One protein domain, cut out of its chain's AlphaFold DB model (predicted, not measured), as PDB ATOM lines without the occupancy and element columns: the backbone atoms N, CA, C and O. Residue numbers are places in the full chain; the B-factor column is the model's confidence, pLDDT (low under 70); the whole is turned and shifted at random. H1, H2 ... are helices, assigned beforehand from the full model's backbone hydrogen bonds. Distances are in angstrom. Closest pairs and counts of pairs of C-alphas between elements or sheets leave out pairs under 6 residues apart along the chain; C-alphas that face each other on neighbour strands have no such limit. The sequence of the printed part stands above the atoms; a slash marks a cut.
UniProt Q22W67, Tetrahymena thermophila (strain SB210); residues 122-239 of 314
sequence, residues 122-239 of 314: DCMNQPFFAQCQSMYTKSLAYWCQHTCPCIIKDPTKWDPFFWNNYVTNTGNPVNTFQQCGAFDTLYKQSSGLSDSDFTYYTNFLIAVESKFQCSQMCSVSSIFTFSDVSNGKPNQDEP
ATOM      1  N   ASP A 122     -44.270-171.756  -8.485       90.62
ATOM      2  CA  ASP A 122     -45.457-171.025  -8.045       90.62
ATOM      3  C   ASP A 122     -45.267-170.366  -6.671       90.62
ATOM      4  O   ASP A 122     -45.989-169.427  -6.348       90.62
ATOM      5  N   CYS A 123     -44.275-170.793  -5.878       94.62
ATOM      6  CA  CYS A 123     -44.084-170.319  -4.506       94.62
ATOM      7  C   CYS A 123     -43.921-168.794  -4.432       94.62
ATOM      8  O   CYS A 123     -44.550-168.136  -3.608       94.62
ATOM      9  N   MET A 124     -43.133-168.209  -5.339       95.06
ATOM     10  CA  MET A 124     -42.951-166.754  -5.401       95.06
ATOM     11  C   MET A 124     -44.091-166.027  -6.125       95.06
ATOM     12  O   MET A 124     -44.231-164.817  -5.968       95.06
ATOM     13  N   ASN A 125     -44.908-166.747  -6.898       94.38
ATOM     14  CA  ASN A 125     -46.055-166.174  -7.606       94.38
ATOM     15  C   ASN A 125     -47.277-166.035  -6.689       94.38
ATOM     16  O   ASN A 125     -48.156-165.216  -6.955       94.38
ATOM     17  N   GLN A 126     -47.335-166.813  -5.606       93.88
ATOM     18  CA  GLN A 126     -48.407-166.735  -4.622       93.88
ATOM     19  C   GLN A 126     -48.125-165.642  -3.577       93.88
ATOM     20  O   GLN A 126     -47.126-165.739  -2.860       93.88
ATOM     21  N   PRO A 127     -49.010-164.636  -3.405       93.62
ATOM     22  CA  PRO A 127     -48.752-163.491  -2.524       93.62
ATOM     23  C   PRO A 127     -48.421-163.872  -1.077       93.62
ATOM     24  O   PRO A 127     -47.516-163.300  -0.474       93.62
ATOM     25  N   PHE A 128     -49.120-164.871  -0.530       94.31
ATOM     26  CA  PHE A 128     -48.902-165.340   0.838       94.31
ATOM     27  C   PHE A 128     -47.491-165.927   1.030       94.31
ATOM     28  O   PHE A 128     -46.792-165.592   1.988       94.31
ATOM     29  N   PHE A 129     -47.041-166.773   0.101       96.31
ATOM     30  CA  PHE A 129     -45.731-167.422   0.184       96.31
ATOM     31  C   PHE A 129     -44.587-166.477  -0.190       96.31
ATOM     32  O   PHE A 129     -43.536-166.518   0.450       96.31
ATOM     33  N   ALA A 130     -44.813-165.552  -1.127       95.69
ATOM     34  CA  ALA A 130     -43.891-164.458  -1.407       95.69
ATOM     35  C   ALA A 130     -43.677-163.570  -0.168       95.69
ATOM     36  O   ALA A 130     -42.539-163.220   0.154       95.69
ATOM     37  N   GLN A 131     -44.744-163.263   0.580       95.75
ATOM     38  CA  GLN A 131     -44.646-162.523   1.841       95.75
ATOM     39  C   GLN A 131     -43.873-163.315   2.904       95.75
ATOM     40  O   GLN A 131     -42.982-162.761   3.548       95.75
ATOM     41  N   CYS A 132     -44.146-164.616   3.042       96.50
ATOM     42  CA  CYS A 132     -43.385-165.512   3.917       96.50
ATOM     43  C   CYS A 132     -41.889-165.519   3.569       96.50
ATOM     44  O   CYS A 132     -41.042-165.398   4.451       96.50
ATOM     45  N   GLN A 133     -41.546-165.628   2.282       96.62
ATOM     46  CA  GLN A 133     -40.159-165.600   1.820       96.62
ATOM     47  C   GLN A 133     -39.498-164.241   2.075       96.62
ATOM     48  O   GLN A 133     -38.355-164.191   2.517       96.62
ATOM     49  N   SER A 134     -40.209-163.134   1.850       95.44
ATOM     50  CA  SER A 134     -39.719-161.786   2.168       95.44
ATOM     51  C   SER A 134     -39.412-161.638   3.661       95.44
ATOM     52  O   SER A 134     -38.369-161.099   4.037       95.44
ATOM     53  N   MET A 135     -40.287-162.181   4.512       94.44
ATOM     54  CA  MET A 135     -40.097-162.246   5.960       94.44
ATOM     55  C   MET A 135     -38.821-163.012   6.334       94.44
ATOM     56  O   MET A 135     -37.997-162.469   7.064       94.44
ATOM     57  N   TYR A 136     -38.590-164.193   5.753       94.81
ATOM     58  CA  TYR A 136     -37.326-164.929   5.906       94.81
ATOM     59  C   TYR A 136     -36.093-164.127   5.489       94.81
ATOM     60  O   TYR A 136     -35.126-164.030   6.241       94.81
ATOM     61  N   THR A 137     -36.102-163.556   4.283       93.62
ATOM     62  CA  THR A 137     -34.939-162.835   3.754       93.62
ATOM     63  C   THR A 137     -34.584-161.641   4.642       93.62
ATOM     64  O   THR A 137     -33.411-161.390   4.913       93.62
ATOM     65  N   LYS A 138     -35.597-160.915   5.132       91.75
ATOM     66  CA  LYS A 138     -35.404-159.782   6.041       91.75
ATOM     67  C   LYS A 138     -34.899-160.222   7.414       91.75
ATOM     68  O   LYS A 138     -34.019-159.557   7.950       91.75
ATOM     69  N   SER A 139     -35.424-161.301   7.995       91.56
ATOM     70  CA  SER A 139     -34.981-161.771   9.314       91.56
ATOM     71  C   SER A 139     -33.555-162.321   9.283       91.56
ATOM     72  O   SER A 139     -32.775-162.012  10.182       91.56
ATOM     73  N   LEU A 140     -33.166-163.032   8.220       89.88
ATOM     74  CA  LEU A 140     -31.802-163.547   8.035       89.88
ATOM     75  C   LEU A 140     -30.725-162.451   7.987       89.88
ATOM     76  O   LEU A 140     -29.585-162.711   8.355       89.88
ATOM     77  N   ALA A 141     -31.073-161.223   7.590       88.44
ATOM     78  CA  ALA A 141     -30.142-160.092   7.623       88.44
ATOM     79  C   ALA A 141     -29.754-159.670   9.054       88.44
ATOM     80  O   ALA A 141     -28.714-159.044   9.251       88.44
ATOM     81  N   TYR A 142     -30.581-160.008  10.048       89.12
ATOM     82  CA  TYR A 142     -30.345-159.693  11.457       89.12
ATOM     83  C   TYR A 142     -29.991-160.931  12.284       89.12
ATOM     84  O   TYR A 142     -29.283-160.808  13.282       89.12
ATOM     85  N   TRP A 143     -30.497-162.105  11.901       91.50
ATOM     86  CA  TRP A 143     -30.401-163.340  12.674       91.50
ATOM     87  C   TRP A 143     -28.979-163.902  12.731       91.50
ATOM     88  O   TRP A 143     -28.312-164.003  11.703       91.50
ATOM     89  N   CYS A 144     -28.528-164.286  13.932       88.44
ATOM     90  CA  CYS A 144     -27.159-164.751  14.190       88.44
ATOM     91  C   CYS A 144     -26.075-163.748  13.749       88.44
ATOM     92  O   CYS A 144     -24.972-164.126  13.364       88.44
ATOM     93  N   GLN A 145     -26.395-162.455  13.797       86.75
ATOM     94  CA  GLN A 145     -25.463-161.350  13.563       86.75
ATOM     95  C   GLN A 145     -25.257-160.564  14.864       86.75
ATOM     96  O   GLN A 145     -25.923-160.815  15.864       86.75
ATOM     97  N   HIS A 146     -24.393-159.547  14.856       83.00
ATOM     98  CA  HIS A 146     -24.173-158.680  16.026       83.00
ATOM     99  C   HIS A 146     -25.460-158.046  16.585       83.00
ATOM    100  O   HIS A 146     -25.576-157.852  17.792       83.00
ATOM    101  N   THR A 147     -26.431-157.742  15.719       86.31
ATOM    102  CA  THR A 147     -27.731-157.171  16.105       86.31
ATOM    103  C   THR A 147     -28.614-158.176  16.843       86.31
ATOM    104  O   THR A 147     -29.457-157.787  17.649       86.31
ATOM    105  N   CYS A 148     -28.439-159.465  16.554       89.44
ATOM    106  CA  CYS A 148     -29.221-160.544  17.125       89.44
ATOM    107  C   CYS A 148     -28.353-161.795  17.326       89.44
ATOM    108  O   CYS A 148     -28.420-162.730  16.516       89.44
ATOM    109  N   PRO A 149     -27.500-161.804  18.366       89.88
ATOM    110  CA  PRO A 149     -26.640-162.942  18.634       89.88
ATOM    111  C   PRO A 149     -27.502-164.162  18.949       89.88
ATOM    112  O   PRO A 149     -28.472-164.079  19.708       89.88
ATOM    113  N   CYS A 150     -27.161-165.297  18.351       90.31
ATOM    114  CA  CYS A 150     -27.875-166.545  18.570       90.31
ATOM    115  C   CYS A 150     -27.012-167.546  19.339       90.31
ATOM    116  O   CYS A 150     -25.785-167.470  19.290       90.31
ATOM    117  N   ILE A 151     -27.650-168.485  20.041       89.62
ATOM    118  CA  ILE A 151     -26.981-169.558  20.791       89.62
ATOM    119  C   ILE A 151     -27.502-170.934  20.375       89.62
ATOM    120  O   ILE A 151     -28.707-171.183  20.375       89.62
ATOM    121  N   ILE A 152     -26.577-171.847  20.076       87.19
ATOM    122  CA  ILE A 152     -26.866-173.262  19.815       87.19
ATOM    123  C   ILE A 152     -26.554-174.050  21.087       87.19
ATOM    124  O   ILE A 152     -25.404-174.106  21.518       87.19
ATOM    125  N   LYS A 153     -27.572-174.666  21.697       86.88
ATOM    126  CA  LYS A 153     -27.393-175.448  22.937       86.88
ATOM    127  C   LYS A 153     -26.698-176.789  22.706       86.88
ATOM    128  O   LYS A 153     -26.022-177.283  23.601       86.88
ATOM    129  N   ASP A 154     -26.884-177.368  21.524       86.31
ATOM    130  CA  ASP A 154     -26.310-178.655  21.137       86.31
ATOM    131  C   ASP A 154     -25.463-178.509  19.859       86.31
ATOM    132  O   ASP A 154     -25.986-178.631  18.745       86.31
ATOM    133  N   PRO A 155     -24.156-178.220  19.990       83.75
ATOM    134  CA  PRO A 155     -23.270-178.034  18.844       83.75
ATOM    135  C   PRO A 155     -23.011-179.335  18.071       83.75
ATOM    136  O   PRO A 155     -22.533-179.273  16.944       83.75
ATOM    137  N   THR A 156     -23.348-180.512  18.620       89.38
ATOM    138  CA  THR A 156     -23.108-181.805  17.947       89.38
ATOM    139  C   THR A 156     -23.981-182.010  16.709       89.38
ATOM    140  O   THR A 156     -23.654-182.816  15.840       89.38
ATOM    141  N   LYS A 157     -25.074-181.250  16.598       89.06
ATOM    142  CA  LYS A 157     -25.996-181.268  15.456       89.06
ATOM    143  C   LYS A 157     -25.577-180.340  14.312       89.06
ATOM    144  O   LYS A 157     -26.320-180.200  13.338       89.06
ATOM    145  N   TRP A 158     -24.430-179.682  14.446       86.81
ATOM    146  CA  TRP A 158     -23.952-178.652  13.538       86.81
ATOM    147  C   TRP A 158     -22.537-178.942  13.057       86.81
ATOM    148  O   TRP A 158     -21.730-179.554  13.753       86.81
ATOM    149  N   ASP A 159     -22.234-178.471  11.850       85.56
ATOM    150  CA  ASP A 159     -20.866-178.504  11.351       85.56
ATOM    151  C   ASP A 159     -19.989-177.523  12.162       85.56
ATOM    152  O   ASP A 159     -20.415-176.382  12.390       85.56
ATOM    153  N   PRO A 160     -18.769-177.913  12.582       83.25
ATOM    154  CA  PRO A 160     -17.868-177.041  13.336       83.25
ATOM    155  C   PRO A 160     -17.581-175.694  12.653       83.25
ATOM    156  O   PRO A 160     -17.392-174.683  13.331       83.25
ATOM    157  N   PHE A 161     -17.573-175.651  11.317       81.75
ATOM    158  CA  PHE A 161     -17.398-174.421  10.548       81.75
ATOM    159  C   PHE A 161     -18.577-173.460  10.724       81.75
ATOM    160  O   PHE A 161     -18.378-172.248  10.798       81.75
ATOM    161  N   PHE A 162     -19.804-173.975  10.820       79.62
ATOM    162  CA  PHE A 162     -20.988-173.144  11.026       79.62
ATOM    163  C   PHE A 162     -20.961-172.479  12.406       79.62
ATOM    164  O   PHE A 162     -21.137-171.266  12.523       79.62
ATOM    165  N   TRP A 163     -20.668-173.272  13.441       71.44
ATOM    166  CA  TRP A 163     -20.582-172.805  14.824       71.44
ATOM    167  C   TRP A 163     -19.601-171.635  14.981       71.44
ATOM    168  O   TRP A 163     -19.949-170.618  15.574       71.44
ATOM    169  N   ASN A 164     -18.412-171.737  14.383       74.44
ATOM    170  CA  ASN A 164     -17.359-170.730  14.540       74.44
ATOM    171  C   ASN A 164     -17.643-169.395  13.835       74.44
ATOM    172  O   ASN A 164     -17.072-168.381  14.228       74.44
ATOM    173  N   ASN A 165     -18.481-169.386  12.792       72.69
ATOM    174  CA  ASN A 165     -18.703-168.198  11.960       72.69
ATOM    175  C   ASN A 165     -20.033-167.482  12.237       72.69
ATOM    176  O   ASN A 165     -20.138-166.293  11.951       72.69
ATOM    177  N   TYR A 166     -21.039-168.183  12.768       69.88
ATOM    178  CA  TYR A 166     -22.399-167.644  12.915       69.88
ATOM    179  C   TYR A 166     -22.876-167.557  14.368       69.88
ATOM    180  O   TYR A 166     -23.787-166.790  14.667       69.88
ATOM    181  N   VAL A 167     -22.279-168.314  15.292       68.94
ATOM    182  CA  VAL A 167     -22.728-168.323  16.687       68.94
ATOM    183  C   VAL A 167     -21.886-167.362  17.507       68.94
ATOM    184  O   VAL A 167     -20.665-167.471  17.581       68.94
ATOM    185  N   THR A 168     -22.554-166.416  18.157       69.12
ATOM    186  CA  THR A 168     -21.910-165.405  18.993       69.12
ATOM    187  C   THR A 168     -22.330-165.611  20.445       69.12
ATOM    188  O   THR A 168     -23.470-165.372  20.824       69.12
ATOM    189  N   ASN A 169     -21.383-166.025  21.293       66.94
ATOM    190  CA  ASN A 169     -21.597-166.176  22.743       66.94
ATOM    191  C   ASN A 169     -21.540-164.837  23.505       66.94
ATOM    192  O   ASN A 169     -21.455-164.806  24.730       66.94
ATOM    193  N   THR A 170     -21.528-163.724  22.779       67.38
ATOM    194  CA  THR A 170     -21.417-162.368  23.315       67.38
ATOM    195  C   THR A 170     -22.750-161.644  23.175       67.38
ATOM    196  O   THR A 170     -23.377-161.717  22.121       67.38
ATOM    197  N   GLY A 171     -23.153-160.897  24.202       70.62
ATOM    198  CA  GLY A 171     -24.472-160.261  24.272       70.62
ATOM    199  C   GLY A 171     -25.465-161.108  25.070       70.62
ATOM    200  O   GLY A 171     -25.054-161.989  25.818       70.62
ATOM    201  N   ASN A 172     -26.761-160.826  24.934       83.94
ATOM    202  CA  ASN A 172     -27.837-161.682  25.445       83.94
ATOM    203  C   ASN A 172     -28.283-162.605  24.298       83.94
ATOM    204  O   ASN A 172     -29.233-162.244  23.598       83.94
ATOM    205  N   PRO A 173     -27.577-163.720  24.018       86.38
ATOM    206  CA  PRO A 173     -27.901-164.540  22.869       86.38
ATOM    207  C   PRO A 173     -29.222-165.275  23.079       86.38
ATOM    208  O   PRO A 173     -29.565-165.678  24.193       86.38
ATOM    209  N   VAL A 174     -29.945-165.478  21.986       90.75
ATOM    210  CA  VAL A 174     -31.259-166.126  21.986       90.75
ATOM    211  C   VAL A 174     -31.275-167.331  21.051       90.75
ATOM    212  O   VAL A 174     -30.457-167.440  20.142       90.75
ATOM    213  N   ASN A 175     -32.174-168.283  21.273       89.81
ATOM    214  CA  ASN A 175     -32.238-169.498  20.452       89.81
ATOM    215  C   ASN A 175     -33.271-169.412  19.317       89.81
ATOM    216  O   ASN A 175     -33.272-170.263  18.428       89.81
ATOM    217  N   THR A 176     -34.116-168.379  19.318       90.44
ATOM    218  CA  THR A 176     -35.057-168.076  18.233       90.44
ATOM    219  C   THR A 176     -35.068-166.577  17.928       90.44
ATOM    220  O   THR A 176     -34.855-165.753  18.823       90.44
ATOM    221  N   PHE A 177     -35.343-166.195  16.677       90.38
ATOM    222  CA  PHE A 177     -35.315-164.785  16.272       90.38
ATOM    223  C   PHE A 177     -36.355-163.923  17.005       90.38
ATOM    224  O   PHE A 177     -36.112-162.750  17.262       90.38
ATOM    225  N   GLN A 178     -37.485-164.499  17.413       91.19
ATOM    226  CA  GLN A 178     -38.582-163.791  18.087       91.19
ATOM    227  C   GLN A 178     -38.220-163.298  19.489       91.19
ATOM    228  O   GLN A 178     -38.829-162.359  19.983       91.19
ATOM    229  N   GLN A 179     -37.237-163.918  20.145       90.62
ATOM    230  CA  GLN A 179     -36.760-163.475  21.460       90.62
ATOM    231  C   GLN A 179     -35.835-162.254  21.359       90.62
ATOM    232  O   GLN A 179     -35.411-161.692  22.368       90.62
ATOM    233  N   CYS A 180     -35.482-161.861  20.142       88.94
ATOM    234  CA  CYS A 180     -34.546-160.795  19.887       88.94
ATOM    235  C   CYS A 180     -35.213-159.426  19.958       88.94
ATOM    236  O   CYS A 180     -36.235-159.204  19.316       88.94
ATOM    237  N   GLY A 181     -34.586-158.449  20.617       84.38
ATOM    238  CA  GLY A 181     -35.118-157.077  20.654       84.38
ATOM    239  C   GLY A 181     -35.294-156.443  19.262       84.38
ATOM    240  O   GLY A 181     -36.178-155.608  19.066       84.38
ATOM    241  N   ALA A 182     -34.503-156.876  18.275       82.38
ATOM    242  CA  ALA A 182     -34.614-156.451  16.878       82.38
ATOM    243  C   ALA A 182     -35.895-156.950  16.178       82.38
ATOM    244  O   ALA A 182     -36.319-156.347  15.189       82.38
ATOM    245  N   PHE A 183     -36.521-158.019  16.683       84.38
ATOM    246  CA  PHE A 183     -37.738-158.600  16.119       84.38
ATOM    247  C   PHE A 183     -38.913-157.614  16.173       84.38
ATOM    248  O   PHE A 183     -39.513-157.293  15.146       84.38
ATOM    249  N   ASP A 184     -39.182-157.063  17.356       80.06
ATOM    250  CA  ASP A 184     -40.298-156.136  17.561       80.06
ATOM    251  C   ASP A 184     -39.986-154.718  17.074       80.06
ATOM    252  O   ASP A 184     -40.861-154.024  16.558       80.06
ATOM    253  N   THR A 185     -38.739-154.267  17.229       77.88
ATOM    254  CA  THR A 185     -38.380-152.862  16.976       77.88
ATOM    255  C   THR A 185     -38.026-152.584  15.521       77.88
ATOM    256  O   THR A 185     -38.490-151.596  14.967       77.88
ATOM    257  N   LEU A 186     -37.241-153.446  14.872       75.62
ATOM    258  CA  LEU A 186     -36.726-153.194  13.522       75.62
ATOM    259  C   LEU A 186     -37.475-154.010  12.475       75.62
ATOM    260  O   LEU A 186     -37.870-153.506  11.421       75.62
ATOM    261  N   TYR A 187     -37.688-155.288  12.764       79.00
ATOM    262  CA  TYR A 187     -38.246-156.217  11.798       79.00
ATOM    263  C   TYR A 187     -39.759-156.031  11.625       79.00
ATOM    264  O   TYR A 187     -40.227-155.871  10.497       79.00
ATOM    265  N   LYS A 188     -40.522-155.934  12.722       84.38
ATOM    266  CA  LYS A 188     -41.963-155.643  12.659       84.38
ATOM    267  C   LYS A 188     -42.243-154.309  11.960       84.38
ATOM    268  O   LYS A 188     -43.041-154.277  11.025       84.38
ATOM    269  N   GLN A 189     -41.528-153.239  12.323       84.69
ATOM    270  CA  GLN A 189     -41.711-151.910  11.718       84.69
ATOM    271  C   GLN A 189     -41.380-151.884  10.218       84.69
ATOM    272  O   GLN A 189     -42.123-151.307   9.428       84.69
ATOM    273  N   SER A 190     -40.302-152.551   9.796       85.12
ATOM    274  CA  SER A 190     -39.887-152.601   8.382       85.12
ATOM    275  C   SER A 190     -40.674-153.602   7.525       85.12
ATOM    276  O   SER A 190     -40.492-153.665   6.302       85.12
ATOM    277  N   SER A 191     -41.544-154.413   8.136       85.75
ATOM    278  CA  SER A 191     -42.378-155.378   7.415       85.75
ATOM    279  C   SER A 191     -43.508-154.709   6.627       85.75
ATOM    280  O   SER A 191     -43.884-155.226   5.576       85.75
ATOM    281  N   GLY A 192     -44.012-153.563   7.107       87.56
ATOM    282  CA  GLY A 192     -45.190-152.888   6.549       87.56
ATOM    283  C   GLY A 192     -46.513-153.634   6.779       87.56
ATOM    284  O   GLY A 192     -47.519-153.271   6.178       87.56
ATOM    285  N   LEU A 193     -46.515-154.680   7.613       91.19
ATOM    286  CA  LEU A 193     -47.698-155.476   7.941       91.19
ATOM    287  C   LEU A 193     -48.451-154.895   9.141       91.19
ATOM    288  O   LEU A 193     -47.856-154.279  10.025       91.19
ATOM    289  N   SER A 194     -49.759-155.154   9.200       93.94
ATOM    290  CA  SER A 194     -50.536-154.934  10.421       93.94
ATOM    291  C   SER A 194     -50.085-155.887  11.536       93.94
ATOM    292  O   SER A 194     -49.534-156.957  11.268       93.94
ATOM    293  N   ASP A 195     -50.360-155.543  12.795       91.94
ATOM    294  CA  ASP A 195     -50.018-156.387  13.951       91.94
ATOM    295  C   ASP A 195     -50.634-157.791  13.872       91.94
ATOM    296  O   ASP A 195     -49.980-158.786  14.205       91.94
ATOM    297  N   SER A 196     -51.879-157.881  13.395       93.19
ATOM    298  CA  SER A 196     -52.573-159.153  13.200       93.19
ATOM    299  C   SER A 196     -51.939-159.981  12.090       93.19
ATOM    300  O   SER A 196     -51.703-161.172  12.291       93.19
ATOM    301  N   ASP A 197     -51.612-159.364  10.951       93.00
ATOM    302  CA  ASP A 197     -50.996-160.074   9.828       93.00
ATOM    303  C   ASP A 197     -49.593-160.546  10.198       93.00
ATOM    304  O   ASP A 197     -49.241-161.700   9.973       93.00
ATOM    305  N   PHE A 198     -48.802-159.683  10.832       93.12
ATOM    306  CA  PHE A 198     -47.457-160.012  11.284       93.12
ATOM    307  C   PHE A 198     -47.448-161.212  12.240       93.12
ATOM    308  O   PHE A 198     -46.657-162.143  12.068       93.12
ATOM    309  N   THR A 199     -48.358-161.217  13.219       93.06
ATOM    310  CA  THR A 199     -48.529-162.337  14.156       93.06
ATOM    311  C   THR A 199     -48.940-163.607  13.418       93.06
ATOM    312  O   THR A 199     -48.391-164.681  13.661       93.06
ATOM    313  N   TYR A 200     -49.875-163.485  12.478       93.62
ATOM    314  CA  TYR A 200     -50.369-164.593  11.678       93.62
ATOM    315  C   TYR A 200     -49.263-165.251  10.831       93.62
ATOM    316  O   TYR A 200     -49.044-166.458  10.952       93.62
ATOM    317  N   TYR A 201     -48.509-164.468  10.053       94.69
ATOM    318  CA  TYR A 201     -47.380-164.977   9.268       94.69
ATOM    319  C   TYR A 201     -46.297-165.578  10.163       94.69
ATOM    320  O   TYR A 201     -45.821-166.673   9.887       94.69
ATOM    321  N   THR A 202     -45.930-164.911  11.260       94.56
ATOM    322  CA  THR A 202     -44.892-165.420  12.170       94.56
ATOM    323  C   THR A 202     -45.291-166.769  12.768       94.56
ATOM    324  O   THR A 202     -44.486-167.697  12.755       94.56
ATOM    325  N   ASN A 203     -46.533-166.916  13.238       95.50
ATOM    326  CA  ASN A 203     -47.022-168.180  13.788       95.50
ATOM    327  C   ASN A 203     -47.020-169.298  12.741       95.50
ATOM    328  O   ASN A 203     -46.623-170.420  13.053       95.50
ATOM    329  N   PHE A 204     -47.413-168.994  11.501       96.31
ATOM    330  CA  PHE A 204     -47.324-169.944  10.393       96.31
ATOM    331  C   PHE A 204     -45.872-170.366  10.127       96.31
ATOM    332  O   PHE A 204     -45.586-171.558  10.043       96.31
ATOM    333  N   LEU A 205     -44.937-169.414  10.056       96.38
ATOM    334  CA  LEU A 205     -43.520-169.691   9.807       96.38
ATOM    335  C   LEU A 205     -42.885-170.546  10.913       96.38
ATOM    336  O   LEU A 205     -42.191-171.512  10.601       96.38
ATOM    337  N   ILE A 206     -43.177-170.247  12.185       95.69
ATOM    338  CA  ILE A 206     -42.756-171.065  13.336       95.69
ATOM    339  C   ILE A 206     -43.258-172.499  13.177       95.69
ATOM    340  O   ILE A 206     -42.482-173.450  13.301       95.69
ATOM    341  N   ALA A 207     -44.553-172.655  12.901       96.00
ATOM    342  CA  ALA A 207     -45.189-173.960  12.814       96.00
ATOM    343  C   ALA A 207     -44.630-174.785  11.650       96.00
ATOM    344  O   ALA A 207     -44.352-175.971  11.810       96.00
ATOM    345  N   VAL A 208     -44.414-174.155  10.493       96.94
ATOM    346  CA  VAL A 208     -43.854-174.801   9.302       96.94
ATOM    347  C   VAL A 208     -42.411-175.254   9.539       96.94
ATOM    348  O   VAL A 208     -42.123-176.432   9.319       96.94
ATOM    349  N   GLU A 209     -41.515-174.392  10.037       96.69
ATOM    350  CA  GLU A 209     -40.133-174.820  10.313       96.69
ATOM    351  C   GLU A 209     -40.088-175.915  11.383       96.69
ATOM    352  O   GLU A 209     -39.424-176.933  11.197       96.69
ATOM    353  N   SER A 210     -40.831-175.748  12.482       95.00
ATOM    354  CA  SER A 210     -40.864-176.720  13.580       95.00
ATOM    355  C   SER A 210     -41.398-178.078  13.116       95.00
ATOM    356  O   SER A 210     -40.823-179.127  13.421       95.00
ATOM    357  N   LYS A 211     -42.479-178.080  12.323       95.06
ATOM    358  CA  LYS A 211     -43.136-179.308  11.875       95.06
ATOM    359  C   LYS A 211     -42.338-180.061  10.819       95.06
ATOM    360  O   LYS A 211     -42.277-181.289  10.886       95.06
ATOM    361  N   PHE A 212     -41.793-179.349   9.836       95.81
ATOM    362  CA  PHE A 212     -41.151-179.959   8.668       95.81
ATOM    363  C   PHE A 212     -39.626-179.956   8.743       95.81
ATOM    364  O   PHE A 212     -38.989-180.545   7.876       95.81
ATOM    365  N   GLN A 213     -39.045-179.335   9.777       95.81
ATOM    366  CA  GLN A 213     -37.597-179.221   9.964       95.81
ATOM    367  C   GLN A 213     -36.908-178.637   8.721       95.81
ATOM    368  O   GLN A 213     -35.825-179.059   8.335       95.81
ATOM    369  N   CYS A 214     -37.559-177.673   8.076       96.12
ATOM    370  CA  CYS A 214     -37.104-176.985   6.871       96.12
ATOM    371  C   CYS A 214     -36.709-175.539   7.205       96.12
ATOM    372  O   CYS A 214     -36.988-175.048   8.297       96.12
ATOM    373  N   SER A 215     -36.092-174.837   6.257       95.00
ATOM    374  CA  SER A 215     -35.802-173.407   6.399       95.00
ATOM    375  C   SER A 215     -36.107-172.663   5.110       95.00
ATOM    376  O   SER A 215     -35.925-173.217   4.028       95.00
ATOM    377  N   GLN A 216     -36.522-171.401   5.254       95.69
ATOM    378  CA  GLN A 216     -37.008-170.545   4.171       95.69
ATOM    379  C   GLN A 216     -38.207-171.120   3.398       95.69
ATOM    380  O   GLN A 216     -38.416-172.325   3.278       95.69
ATOM    381  N   MET A 217     -39.072-170.238   2.893       96.81
ATOM    382  CA  MET A 217     -40.333-170.684   2.297       96.81
ATOM    383  C   MET A 217     -40.136-171.217   0.879       96.81
ATOM    384  O   MET A 217     -40.529-172.340   0.592       96.81
ATOM    385  N   CYS A 218     -39.510-170.427   0.009       97.00
ATOM    386  CA  CYS A 218     -39.337-170.714  -1.420       97.00
ATOM    387  C   CYS A 218     -37.881-170.996  -1.811       97.00
ATOM    388  O   CYS A 218     -37.576-171.215  -2.981       97.00
ATOM    389  N   SER A 219     -36.973-170.957  -0.844       95.25
ATOM    390  CA  SER A 219     -35.550-171.246  -1.006       95.25
ATOM    391  C   SER A 219     -35.077-172.078   0.181       95.25
ATOM    392  O   SER A 219     -35.878-172.392   1.057       95.25
ATOM    393  N   VAL A 220     -33.804-172.459   0.200       94.25
ATOM    394  CA  VAL A 220     -33.207-173.225   1.299       94.25
ATOM    395  C   VAL A 220     -32.223-172.351   2.068       94.25
ATOM    396  O   VAL A 220     -31.554-171.491   1.492       94.25
ATOM    397  N   SER A 221     -32.124-172.556   3.377       92.31
ATOM    398  CA  SER A 221     -31.071-171.992   4.225       92.31
ATOM    399  C   SER A 221     -30.328-173.103   4.959       92.31
ATOM    400  O   SER A 221     -30.778-174.243   5.066       92.31
ATOM    401  N   SER A 222     -29.156-172.772   5.487       91.00
ATOM    402  CA  SER A 222     -28.459-173.629   6.439       91.00
ATOM    403  C   SER A 222     -28.916-173.430   7.873       91.00
ATOM    404  O   SER A 222     -28.439-174.160   8.731       91.00
ATOM    405  N   ILE A 223     -29.806-172.472   8.147       90.81
ATOM    406  CA  ILE A 223     -30.217-172.136   9.505       90.81
ATOM    407  C   ILE A 223     -31.725-171.944   9.656       90.81
ATOM    408  O   ILE A 223     -32.372-171.310   8.821       90.81
ATOM    409  N   PHE A 224     -32.262-172.480  10.755       94.12
ATOM    410  CA  PHE A 224     -33.608-172.188  11.236       94.12
ATOM    411  C   PHE A 224     -33.723-170.733  11.672       94.12
ATOM    412  O   PHE A 224     -32.894-170.235  12.435       94.12
ATOM    413  N   THR A 225     -34.750-170.048  11.182       92.62
ATOM    414  CA  THR A 225     -34.920-168.617  11.453       92.62
ATOM    415  C   THR A 225     -36.005-168.357  12.491       92.62
ATOM    416  O   THR A 225     -35.846-167.497  13.354       92.62
ATOM    417  N   PHE A 226     -37.106-169.102  12.424       94.75
ATOM    418  CA  PHE A 226     -38.272-168.925  13.289       94.75
ATOM    419  C   PHE A 226     -38.435-170.054  14.313       94.75
ATOM    420  O   PHE A 226     -39.147-169.876  15.299       94.75
ATOM    421  N   SER A 227     -37.781-171.192  14.120       94.31
ATOM    422  CA  SER A 227     -37.697-172.291  15.082       94.31
ATOM    423  C   SER A 227     -36.359-172.289  15.834       94.31
ATOM    424  O   SER A 227     -35.460-171.504  15.533       94.31
ATOM    425  N   ASP A 228     -36.243-173.125  16.872       93.19
ATOM    426  CA  ASP A 228     -35.039-173.200  17.711       93.19
ATOM    427  C   ASP A 228     -33.829-173.663  16.891       93.19
ATOM    428  O   ASP A 228     -33.794-174.790  16.393       93.19
ATOM    429  N   VAL A 229     -32.800-172.817  16.804       91.50
ATOM    430  CA  VAL A 229     -31.535-173.138  16.122       91.50
ATOM    431  C   VAL A 229     -30.822-174.356  16.739       91.50
ATOM    432  O   VAL A 229     -30.037-175.046  16.090       91.50
ATOM    433  N   SER A 230     -31.144-174.701  17.985       90.56
ATOM    434  CA  SER A 230     -30.648-175.899  18.675       90.56
ATOM    435  C   SER A 230     -31.272-177.204  18.164       90.56
ATOM    436  O   SER A 230     -30.828-178.290  18.549       90.56
ATOM    437  N   ASN A 231     -32.284-177.137  17.290       91.12
ATOM    438  CA  ASN A 231     -32.850-178.323  16.644       91.12
ATOM    439  C   ASN A 231     -31.862-178.992  15.682       91.12
ATOM    440  O   ASN A 231     -32.009-180.182  15.406       91.12
ATOM    441  N   GLY A 232     -30.813-178.279  15.270       89.88
ATOM    442  CA  GLY A 232     -29.793-178.769  14.355       89.88
ATOM    443  C   GLY A 232     -29.904-178.110  12.990       89.88
ATOM    444  O   GLY A 232     -30.579-177.096  12.821       89.88
ATOM    445  N   LYS A 233     -29.237-178.704  12.006       90.94
ATOM    446  CA  LYS A 233     -29.301-178.259  10.619       90.94
ATOM    447  C   LYS A 233     -30.695-178.549  10.022       90.94
ATOM    448  O   LYS A 233     -31.139-179.696  10.111       90.94
ATOM    449  N   PRO A 234     -31.369-177.570   9.388       92.62
ATOM    450  CA  PRO A 234     -32.604-177.826   8.653       92.62
ATOM    451  C   PRO A 234     -32.354-178.795   7.494       92.62
ATOM    452  O   PRO A 234     -31.241-178.886   6.971       92.62
ATOM    453  N   ASN A 235     -33.404-179.485   7.053       89.31
ATOM    454  CA  ASN A 235     -33.380-180.236   5.810       89.31
ATOM    455  C   ASN A 235     -33.053-179.272   4.658       89.31
ATOM    456  O   ASN A 235     -33.800-178.331   4.393       89.31
ATOM    457  N   GLN A 236     -31.897-179.479   4.026       81.69
ATOM    458  CA  GLN A 236     -31.385-178.615   2.960       81.69
ATOM    459  C   GLN A 236     -31.784-179.076   1.565       81.69
ATOM    460  O   GLN A 236     -31.525-178.354   0.604       81.69
ATOM    461  N   ASP A 237     -32.385-180.257   1.448       89.81
ATOM    462  CA  ASP A 237     -32.711-180.822   0.143       89.81
ATOM    463  C   ASP A 237     -33.893-180.079  -0.489       89.81
ATOM    464  O   ASP A 237     -33.995-179.990  -1.714       89.81
ATOM    465  N   GLU A 238     -34.791-179.528   0.338       93.00
ATOM    466  CA  GLU A 238     -36.049-178.945  -0.119       93.00
ATOM    467  C   GLU A 238     -36.489-177.731   0.722       93.00
ATOM    468  O   GLU A 238     -36.324-177.721   1.943       93.00
ATOM    469  N   PRO A 239     -37.084-176.703   0.088       95.94
ATOM    470  CA  PRO A 239     -37.626-175.537   0.783       95.94
ATOM    471  C   PRO A 239     -38.918-175.884   1.534       95.94
ATOM    472  O   PRO A 239     -39.642-176.812   1.154       95.94
TER     473      PRO A 239
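What this domain is: This is residues 122 to 239 of the 314 residues of a protein of Tetrahymena thermophila (strain SB210) (UniProt Q22W67). Three helices make one side of the domain: H4 crosses H1 nearly at a right angle, and H3 turns into H4 at a corner while packing on the last part of H1. Loops fill much of the rest, with residues 213 to 239 folding back through the middle, and short H2 sits apart from the other helices between two long links. The printed part has 118 residues with four named helices, in the order H1, H2, H3, H4, and no named strand; the class is all helix, though helices hold 50 of the 118 residues. It is compact, with a radius of gyration of the C-alphas of 13.8 A and spans of 37 by 32 by 19 A.

Where its parts are: H1, residues 127 to 140, begins at C-alpha 127 (-48.752, -163.491, -2.524) and is 20.0 A long. H2, residues 160 to 166, is 10.4 A long. H3, residues 181 to 191, is 15.2 A long. H4, residues 195 to 212, is 25.7 A long and ends at C-alpha 212 (-41.151, -179.959, 8.668).

How they stand to each other: H1 touches H3 with residues 135 to 139 alone, opposite ways at a steep tilt of 39 degrees; their closest C-alphas, Ser 139 and Tyr 187, are 6.9 A apart. H1 and H4 are close but not clearly touching, about perpendicular at 80 degrees, with the closest C-alphas, Cys 132 and Tyr 201, at 6.7 A. H2 is apart from H4. Every O i to N i+4 pair is within hydrogen-bond range in H1, H2 and H4; in H3, 4 of 7 are.

The domain as a whole: The C-alphas farthest apart, Asp 122 and Thr 170, are 40.5 A apart. The printed part has no cut. The links H1 to H2 and H2 to H3 are long. Residues 166 to 170 have pLDDT under 70.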